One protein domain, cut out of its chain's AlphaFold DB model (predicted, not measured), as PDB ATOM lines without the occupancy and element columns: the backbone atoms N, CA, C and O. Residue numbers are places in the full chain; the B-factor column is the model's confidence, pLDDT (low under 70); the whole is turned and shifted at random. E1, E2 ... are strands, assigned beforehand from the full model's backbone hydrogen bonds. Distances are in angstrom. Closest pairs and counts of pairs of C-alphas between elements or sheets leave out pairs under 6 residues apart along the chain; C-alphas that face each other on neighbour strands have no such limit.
ATOM      1  N   ASP A   5     -18.574  13.274 -34.916       93.62
ATOM      2  CA  ASP A   5     -17.258  13.123 -34.324       93.62
ATOM      3  C   ASP A   5     -16.227  14.054 -34.941       93.62
ATOM      4  O   ASP A   5     -16.353  14.503 -36.078       93.62
ATOM      5  N   HIS A   6     -15.196  14.337 -34.159       96.06
ATOM      6  CA  HIS A   6     -13.939  14.888 -34.635       96.06
ATOM      7  C   HIS A   6     -12.808  14.083 -34.008       96.06
ATOM      8  O   HIS A   6     -12.841  13.801 -32.808       96.06
ATOM      9  N   THR A   7     -11.809  13.725 -34.805       96.25
ATOM     10  CA  THR A   7     -10.696  12.874 -34.384       96.25
ATOM     11  C   THR A   7      -9.371  13.597 -34.574       96.25
ATOM     12  O   THR A   7      -9.102  14.172 -35.629       96.25
ATOM     13  N   TRP A   8      -8.523  13.546 -33.548       97.94
ATOM     14  CA  TRP A   8      -7.169  14.085 -33.537       97.94
ATOM     15  C   TRP A   8      -6.151  12.976 -33.309       97.94
ATOM     16  O   TRP A   8      -6.384  12.066 -32.517       97.94
ATOM     17  N   VAL A   9      -4.986  13.113 -33.936       98.06
ATOM     18  CA  VAL A   9      -3.803  12.291 -33.673       98.06
ATOM     19  C   VAL A   9      -2.663  13.225 -33.281       98.06
ATOM     20  O   VAL A   9      -2.344  14.156 -34.016       98.06
ATOM     21  N   ASN A  10      -2.085  13.023 -32.096       97.56
ATOM     22  CA  ASN A  10      -1.044  13.881 -31.514       97.56
ATOM     23  C   ASN A  10      -1.382  15.387 -31.566       97.56
ATOM     24  O   ASN A  10      -0.528  16.223 -31.860       97.56
ATOM     25  N   GLY A  11      -2.647  15.736 -31.314       97.06
ATOM     26  CA  GLY A  11      -3.142  17.118 -31.336       97.06
ATOM     27  C   GLY A  11      -3.471  17.682 -32.726       97.06
ATOM     28  O   GLY A  11      -4.021  18.777 -32.809       97.06
ATOM     29  N   VAL A  12      -3.206  16.948 -33.811       98.12
ATOM     30  CA  VAL A  12      -3.567  17.344 -35.182       98.12
ATOM     31  C   VAL A  12      -4.936  16.774 -35.532       98.12
ATOM     32  O   VAL A  12      -5.140  15.570 -35.411       98.12
ATOM     33  N   LEU A  13      -5.875  17.620 -35.966       98.00
ATOM     34  CA  LEU A  13      -7.190  17.172 -36.438       98.00
ATOM     35  C   LEU A  13      -7.007  16.376 -37.735       98.00
ATOM     36  O   LEU A  13      -6.514  16.924 -38.718       98.00
ATOM     37  N   VAL A  14      -7.408  15.106 -37.736       97.50
ATOM     38  CA  VAL A  14      -7.293  14.222 -38.910       97.50
ATOM     39  C   VAL A  14      -8.617  14.059 -39.653       97.50
ATOM     40  O   VAL A  14      -8.619  13.757 -40.842       97.50
ATOM     41  N   GLY A  15      -9.749  14.307 -38.989       96.31
ATOM     42  CA  GLY A  15     -11.049  14.292 -39.646       96.31
ATOM     43  C   GLY A  15     -12.227  14.444 -38.695       96.31
ATOM     44  O   GLY A  15     -12.055  14.593 -37.484       96.31
ATOM     45  N   GLY A  16     -13.426  14.435 -39.270       95.12
ATOM     46  CA  GLY A  16     -14.686  14.499 -38.543       95.12
ATOM     47  C   GLY A  16     -15.897  14.333 -39.457       95.12
ATOM     48  O   GLY A  16     -15.798  14.510 -40.679       95.12
ATOM     49  N   ARG A  17     -17.037  14.004 -38.847       93.56
ATOM     50  CA  ARG A  17     -18.367  13.935 -39.465       93.56
ATOM     51  C   ARG A  17     -19.382  14.643 -38.589       93.56
ATOM     52  O   ARG A  17     -19.270  14.631 -37.367       93.56
ATOM     53  N   SER A  18     -20.387  15.237 -39.220       90.12
ATOM     54  CA  SER A  18     -21.492  15.909 -38.530       90.12
ATOM     55  C   SER A  18     -22.746  15.037 -38.413       90.12
ATOM     56  O   SER A  18     -23.791  15.540 -38.022       90.12
ATOM     57  N   ASN A  19     -22.680  13.768 -38.822       86.19
ATOM     58  CA  ASN A  19     -23.820  12.857 -38.879       86.19
ATOM     59  C   ASN A  19     -23.369  11.391 -38.789       86.19
ATOM     60  O   ASN A  19     -22.200  11.066 -39.017       86.19
ATOM     61  N   VAL A  20     -24.313  10.493 -38.504       84.12
ATOM     62  CA  VAL A  20     -24.067   9.048 -38.384       84.12
ATOM     63  C   VAL A  20     -23.772   8.361 -39.730       84.12
ATOM     64  O   VAL A  20     -23.027   7.385 -39.745       84.12
ATOM     65  N   TYR A  21     -24.266   8.911 -40.845       83.94
ATOM     66  CA  TYR A  21     -24.390   8.249 -42.154       83.94
ATOM     67  C   TYR A  21     -23.078   8.031 -42.912       83.94
ATOM     68  O   TYR A  21     -22.986   7.141 -43.757       83.94
ATOM     69  N   GLU A  22     -22.078   8.878 -42.679       84.31
ATOM     70  CA  GLU A  22     -20.856   8.873 -43.480       84.31
ATOM     71  C   GLU A  22     -19.764   7.946 -42.909       84.31
ATOM     72  O   GLU A  22     -19.562   7.892 -41.686       84.31
ATOM     73  N   PRO A  23     -18.974   7.280 -43.779       85.25
ATOM     74  CA  PRO A  23     -17.785   6.548 -43.356       85.25
ATOM     75  C   PRO A  23     -16.783   7.452 -42.628       85.25
ATOM     76  O   PRO A  23     -16.572   8.614 -43.005       85.25
ATOM     77  N   ARG A  24     -16.133   6.894 -41.601       89.62
ATOM     78  CA  ARG A  24     -15.180   7.577 -40.707       89.62
ATOM     79  C   ARG A  24     -13.747   7.121 -40.959       89.62
ATOM     80  O   ARG A  24     -13.029   6.739 -40.042       89.62
ATOM     81  N   ASP A  25     -13.353   7.183 -42.226       91.69
ATOM     82  CA  ASP A  25     -11.988   6.915 -42.668       91.69
ATOM     83  C   ASP A  25     -11.235   8.241 -42.790       91.69
ATOM     84  O   ASP A  25     -11.505   9.058 -43.677       91.69
ATOM     85  N   TYR A  26     -10.313   8.481 -41.857       95.31
ATOM     86  CA  TYR A  26      -9.567   9.734 -41.769       95.31
ATOM     87  C   TYR A  26      -8.099   9.518 -42.139       95.31
ATOM     88  O   TYR A  26      -7.387   8.817 -41.414       95.31
ATOM     89  N   PRO A  27      -7.612  10.107 -43.248       95.88
ATOM     90  CA  PRO A  27      -6.213   9.983 -43.619       95.88
ATOM     91  C   PRO A  27      -5.329  10.705 -42.598       95.88
ATOM     92  O   PRO A  27      -5.493  11.896 -42.329       95.88
ATOM     93  N   VAL A  28      -4.350   9.988 -42.051       96.38
ATOM     94  CA  VAL A  28      -3.340  10.560 -41.156       96.38
ATOM     95  C   VAL A  28      -2.156  11.027 -42.000       96.38
ATOM     96  O   VAL A  28      -1.476  10.222 -42.634       96.38
ATOM     97  N   ALA A  29      -1.919  12.339 -42.039       95.81
ATOM     98  CA  ALA A  29      -0.857  12.916 -42.859       95.81
ATOM     99  C   ALA A  29       0.549  12.500 -42.387       95.81
ATOM    100  O   ALA A  29       0.796  12.247 -41.203       95.81
ATOM    101  N   VAL A  30       1.502  12.484 -43.326       94.38
ATOM    102  CA  VAL A  30       2.921  12.243 -43.030       94.38
ATOM    103  C   VAL A  30       3.407  13.245 -41.977       94.38
ATOM    104  O   VAL A  30       3.144  14.441 -42.074       94.38
ATOM    105  N   GLY A  31       4.125  12.749 -40.968       94.81
ATOM    106  CA  GLY A  31       4.667  13.560 -39.873       94.81
ATOM    107  C   GLY A  31       3.714  13.787 -38.695       94.81
ATOM    108  O   GLY A  31       4.147  14.332 -37.685       94.81
ATOM    109  N   VAL A  32       2.449  13.353 -38.782       97.38
ATOM    110  CA  VAL A  32       1.517  13.402 -37.642       97.38
ATOM    111  C   VAL A  32       1.844  12.315 -36.619       97.38
ATOM    112  O   VAL A  32       1.836  12.568 -35.415       97.38
ATOM    113  N   LEU A  33       2.155  11.105 -37.088       96.50
ATOM    114  CA  LEU A  33       2.636  10.024 -36.232       96.50
ATOM    115  C   LEU A  33       4.096  10.256 -35.839       96.50
ATOM    116  O   LEU A  33       4.903  10.751 -36.625       96.50
ATOM    117  N   ARG A  34       4.441   9.839 -34.622       95.06
ATOM    118  CA  ARG A  34       5.802   9.892 -34.081       95.06
ATOM    119  C   ARG A  34       6.260   8.517 -33.617       95.06
ATOM    120  O   ARG A  34       5.444   7.648 -33.314       95.06
ATOM    121  N   ALA A  35       7.576   8.336 -33.524       93.81
ATOM    122  CA  ALA A  35       8.147   7.137 -32.926       93.81
ATOM    123  C   ALA A  35       7.690   6.988 -31.461       93.81
ATOM    124  O   ALA A  35       7.680   7.961 -30.704       93.81
ATOM    125  N   GLY A  36       7.332   5.765 -31.065       93.62
ATOM    126  CA  GLY A  36       6.847   5.457 -29.720       93.62
ATOM    127  C   GLY A  36       5.357   5.752 -29.530       93.62
ATOM    128  O   GLY A  36       4.532   5.436 -30.385       93.62
ATOM    129  N   ALA A  37       5.000   6.311 -28.372       94.62
ATOM    130  CA  ALA A  37       3.606   6.511 -27.987       94.62
ATOM    131  C   ALA A  37       2.935   7.635 -28.794       94.62
ATOM    132  O   ALA A  37       3.400   8.783 -28.814       94.62
ATOM    133  N   ASN A  38       1.794   7.310 -29.398       96.06
ATOM    134  CA  ASN A  38       0.920   8.245 -30.098       96.06
ATOM    135  C   ASN A  38      -0.390   8.387 -29.317       96.06
ATOM    136  O   ASN A  38      -0.880   7.415 -28.746       96.06
ATOM    137  N   GLU A  39      -0.940   9.596 -29.279       96.38
ATOM    138  CA  GLU A  39      -2.259   9.863 -28.702       96.38
ATOM    139  C   GLU A  39      -3.278   9.964 -29.835       96.38
ATOM    140  O   GLU A  39      -3.073  10.716 -30.789       96.38
ATOM    141  N   ILE A  40      -4.390   9.246 -29.707       96.44
ATOM    142  CA  ILE A  40      -5.579   9.450 -30.530       96.44
ATOM    143  C   ILE A  40      -6.663   9.985 -29.601       96.44
ATOM    144  O   ILE A  40      -6.866   9.457 -28.510       96.44
ATOM    145  N   ARG A  41      -7.347  11.046 -30.017       95.75
ATOM    146  CA  ARG A  41      -8.455  11.641 -29.271       95.75
ATOM    147  C   ARG A  41      -9.655  11.772 -30.180       95.75
ATOM    148  O   ARG A  41      -9.528  12.278 -31.288       95.75
ATOM    149  N   MET A  42     -10.819  11.385 -29.684       93.75
ATOM    150  CA  MET A  42     -12.081  11.538 -30.396       93.75
ATOM    151  C   MET A  42     -13.020  12.373 -29.538       93.75
ATOM    152  O   MET A  42     -13.211  12.090 -28.356       93.75
ATOM    153  N   ARG A  43     -13.600  13.412 -30.129       93.69
ATOM    154  CA  ARG A  43     -14.716  14.145 -29.539       93.69
ATOM    155  C   ARG A  43     -15.981  13.640 -30.198       93.69
ATOM    156  O   ARG A  43     -16.140  13.833 -31.397       93.69
ATOM    157  N   LEU A  44     -16.868  13.058 -29.406       92.12
ATOM    158  CA  LEU A  44     -18.216  12.718 -29.836       92.12
ATOM    159  C   LEU A  44     -19.152  13.878 -29.505       92.12
ATOM    160  O   LEU A  44     -19.070  14.453 -28.418       92.12
ATOM    161  N   VAL A  45     -20.020  14.221 -30.446       91.38
ATOM    162  CA  VAL A  45     -21.183  15.074 -30.205       91.38
ATOM    163  C   VAL A  45     -22.395  14.186 -30.397       91.38
ATOM    164  O   VAL A  45     -22.525  13.558 -31.442       91.38
ATOM    165  N   VAL A  46     -23.211  14.095 -29.354       88.62
ATOM    166  CA  VAL A  46     -24.347  13.183 -29.253       88.62
ATOM    167  C   VAL A  46     -25.585  14.042 -29.054       88.62
ATOM    168  O   VAL A  46     -25.662  14.788 -28.080       88.62
ATOM    169  N   GLU A  47     -26.513  13.971 -29.999       84.19
ATOM    170  CA  GLU A  47     -27.720  14.802 -30.033       84.19
ATOM    171  C   GLU A  47     -28.948  14.052 -29.504       84.19
ATOM    172  O   GLU A  47     -29.976  14.662 -29.218       84.19
ATOM    173  N   ARG A  48     -28.849  12.725 -29.364       77.62
ATOM    174  CA  ARG A  48     -29.921  11.856 -28.866       77.62
ATOM    175  C   ARG A  48     -29.405  10.909 -27.781       77.62
ATOM    176  O   ARG A  48     -28.217  10.593 -27.764       77.62
ATOM    177  N   PRO A  49     -30.267  10.415 -26.874       76.88
ATOM    178  CA  PRO A  49     -29.865   9.400 -25.904       76.88
ATOM    179  C   PRO A  49     -29.168   8.202 -26.568       76.88
ATOM    180  O   PRO A  49     -29.524   7.801 -27.672       76.88
ATOM    181  N   GLY A  50     -28.188   7.609 -25.878       76.88
ATOM    182  CA  GLY A  50     -27.491   6.408 -26.363       76.88
ATOM    183  C   GLY A  50     -26.176   6.665 -27.107       76.88
ATOM    184  O   GLY A  50     -25.791   5.869 -27.962       76.88
ATOM    185  N   GLY A  51     -25.468   7.758 -26.806       82.88
ATOM    186  CA  GLY A  51     -24.141   8.043 -27.363       82.88
ATOM    187  C   GLY A  51     -23.172   6.861 -27.256       82.88
ATOM    188  O   GLY A  51     -22.928   6.346 -26.167       82.88
ATOM    189  N   ARG A  52     -22.606   6.432 -28.392       85.00
ATOM    190  CA  ARG A  52     -21.732   5.251 -28.468       85.00
ATOM    191  C   ARG A  52     -20.715   5.321 -29.604       85.00
ATOM    192  O   ARG A  52     -20.923   5.983 -30.626       85.00
ATOM    193  N   VAL A  53     -19.654   4.532 -29.463       87.06
ATOM    194  CA  VAL A  53     -18.927   3.960 -30.602       87.06
ATOM    195  C   VAL A  53     -19.643   2.659 -30.965       87.06
ATOM    196  O   VAL A  53     -19.869   1.828 -30.095       87.06
ATOM    197  N   THR A  54     -20.062   2.514 -32.221       87.19
ATOM    198  CA  THR A  54     -20.876   1.381 -32.686       87.19
ATOM    199  C   THR A  54     -20.088   0.067 -32.547       87.19
ATOM    200  O   THR A  54     -19.067  -0.069 -33.226       87.19
ATOM    201  N   PRO A  55     -20.519  -0.889 -31.699       87.00
ATOM    202  CA  PRO A  55     -19.843  -2.176 -31.533       87.00
ATOM    203  C   PRO A  55     -19.774  -2.963 -32.843       87.00
ATOM    204  O   PRO A  55     -20.682  -2.882 -33.665       87.00
ATOM    205  N   GLY A  56     -18.699  -3.723 -33.048       86.19
ATOM    206  CA  GLY A  56     -18.502  -4.552 -34.246       86.19
ATOM    207  C   GLY A  56     -18.106  -3.784 -35.514       86.19
ATOM    208  O   GLY A  56     -17.766  -4.409 -36.515       86.19
ATOM    209  N   LYS A  57     -18.097  -2.443 -35.501       87.12
ATOM    210  CA  LYS A  57     -17.509  -1.660 -36.595       87.12
ATOM    211  C   LYS A  57     -15.985  -1.690 -36.504       87.12
ATOM    212  O   LYS A  57     -15.410  -1.640 -35.417       87.12
ATOM    213  N   ARG A  58     -15.329  -1.733 -37.666       88.56
ATOM    214  CA  ARG A  58     -13.868  -1.705 -37.755       88.56
ATOM    215  C   ARG A  58     -13.342  -0.408 -37.146       88.56
ATOM    216  O   ARG A  58     -13.662   0.679 -37.618       88.56
ATOM    217  N   MET A  59     -12.505  -0.541 -36.126       91.56
ATOM    218  CA  MET A  59     -11.839   0.575 -35.472       91.56
ATOM    219  C   MET A  59     -10.342   0.295 -35.476       91.56
ATOM    220  O   MET A  59      -9.829  -0.402 -34.608       91.56
ATOM    221  N   THR A  60      -9.649   0.770 -36.511       94.69
ATOM    222  CA  THR A  60      -8.243   0.421 -36.746       94.69
ATOM    223  C   THR A  60      -7.432   1.612 -37.230       94.69
ATOM    224  O   THR A  60      -7.955   2.457 -37.952       94.69
ATOM    225  N   LEU A  61      -6.137   1.631 -36.913       95.25
ATOM    226  CA  LEU A  61      -5.145   2.458 -37.603       95.25
ATOM    227  C   LEU A  61      -4.386   1.575 -38.596       95.25
ATOM    228  O   LEU A  61      -3.842   0.548 -38.202       95.25
ATOM    229  N   THR A  62      -4.329   1.984 -39.861       95.00
ATOM    230  CA  THR A  62      -3.585   1.266 -40.906       95.00
ATOM    231  C   THR A  62      -2.350   2.067 -41.308       95.00
ATOM    232  O   THR A  62      -2.462   3.257 -41.609       95.00
ATOM    233  N   ILE A  63      -1.178   1.427 -41.326       92.12
ATOM    234  CA  ILE A  63       0.098   2.022 -41.744       92.12
ATOM    235  C   ILE A  63       0.774   1.064 -42.726       92.12
ATOM    236  O   ILE A  63       1.340   0.054 -42.323       92.12
ATOM    237  N   GLY A  64       0.726   1.376 -44.024       89.69
ATOM    238  CA  GLY A  64       1.145   0.410 -45.042       89.69
ATOM    239  C   GLY A  64       0.297  -0.860 -44.940       89.69
ATOM    240  O   GLY A  64      -0.928  -0.769 -44.985       89.69
ATOM    241  N   ASP A  65       0.951  -2.005 -44.750       94.62
ATOM    242  CA  ASP A  65       0.290  -3.303 -44.576       94.62
ATOM    243  C   ASP A  65      -0.040  -3.625 -43.103       94.62
ATOM    244  O   ASP A  65      -0.770  -4.578 -42.826       94.62
ATOM    245  N   ASP A  66       0.458  -2.828 -42.149       93.81
ATOM    246  CA  ASP A  66       0.217  -3.039 -40.722       93.81
ATOM    247  C   ASP A  66      -1.155  -2.494 -40.307       93.81
ATOM    248  O   ASP A  66      -1.510  -1.346 -40.600       93.81
ATOM    249  N   ILE A  67      -1.916  -3.303 -39.565       95.88
ATOM    250  CA  ILE A  67      -3.229  -2.942 -39.020       95.88
ATOM    251  C   ILE A  67      -3.165  -3.026 -37.497       95.88
ATOM    252  O   ILE A  67      -2.928  -4.089 -36.925       95.88
ATOM    253  N   PHE A  68      -3.432  -1.902 -36.840       94.69
ATOM    254  CA  PHE A  68      -3.500  -1.791 -35.389       94.69
ATOM    255  C   PHE A  68      -4.959  -1.718 -34.955       94.69
ATOM    256  O   PHE A  68      -5.693  -0.830 -35.394       94.69
ATOM    257  N   ASP A  69      -5.371  -2.639 -34.089       94.06
ATOM    258  CA  ASP A  69      -6.702  -2.632 -33.490       94.06
ATOM    259  C   ASP A  69      -6.820  -1.524 -32.434       94.06
ATOM    260  O   ASP A  69      -5.995  -1.403 -31.529       94.06
ATOM    261  N   LEU A  70      -7.855  -0.699 -32.577       93.50
ATOM    262  CA  LEU A  70      -8.189   0.410 -31.691       93.50
ATOM    263  C   LEU A  70      -9.509   0.175 -30.936       93.50
ATOM    264  O   LEU A  70      -9.975   1.075 -30.239       93.50
TER     265      LEU A  70
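Overview. This is residues 5 to 70 of the 347 residues of the protein "Acetylesterase" of Bifidobacterium merycicum (UniProt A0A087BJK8). With little regular structure, a wall of three antiparallel strands, in the order E2 - E1 - E3, has the small antiparallel hairpin E4 and E5 across a gap from one face, joined to E3 by one long loop, residues 46 to 59, while another, residues 18 to 39, runs from E2 to E3. Of 66 printed residues, 25 are in the five strands, E1 to E5 along the chain; the class is all strand, with no named helix. The elongated whole spans 39 by 24 by 19 A and is only just compact, close to loose, with a radius of gyration of the C-alphas of 12.8 A.

Along the chain. Find C-alpha 5 at (-17.258, 13.123, -34.324): E1, residues 5 to 9, begins there. Next come E2, residues 12 to 17, 15.8 A long, E3, 40 to 45, 16.6 A, E4, 60 to 63, and E5, 66 to 69, ending at (-6.702, -2.632, -33.490).

Arrangement. Look at hairpin E1 and E2: N 7 and O 15 are 2.8 A apart. Beside E1, antiparallel E3 has O 41 2.8 A from N 8. In hairpin E4 and E5, N 68 and O 61 are 2.8 A apart. E4 and E5 are apart from E1, E2 and E3.

Size, cuts and confidence. Residues 18 to 39 and 46 to 59 are long links. The printed part has no cut, and no printed residue is under 70 in pLDDT.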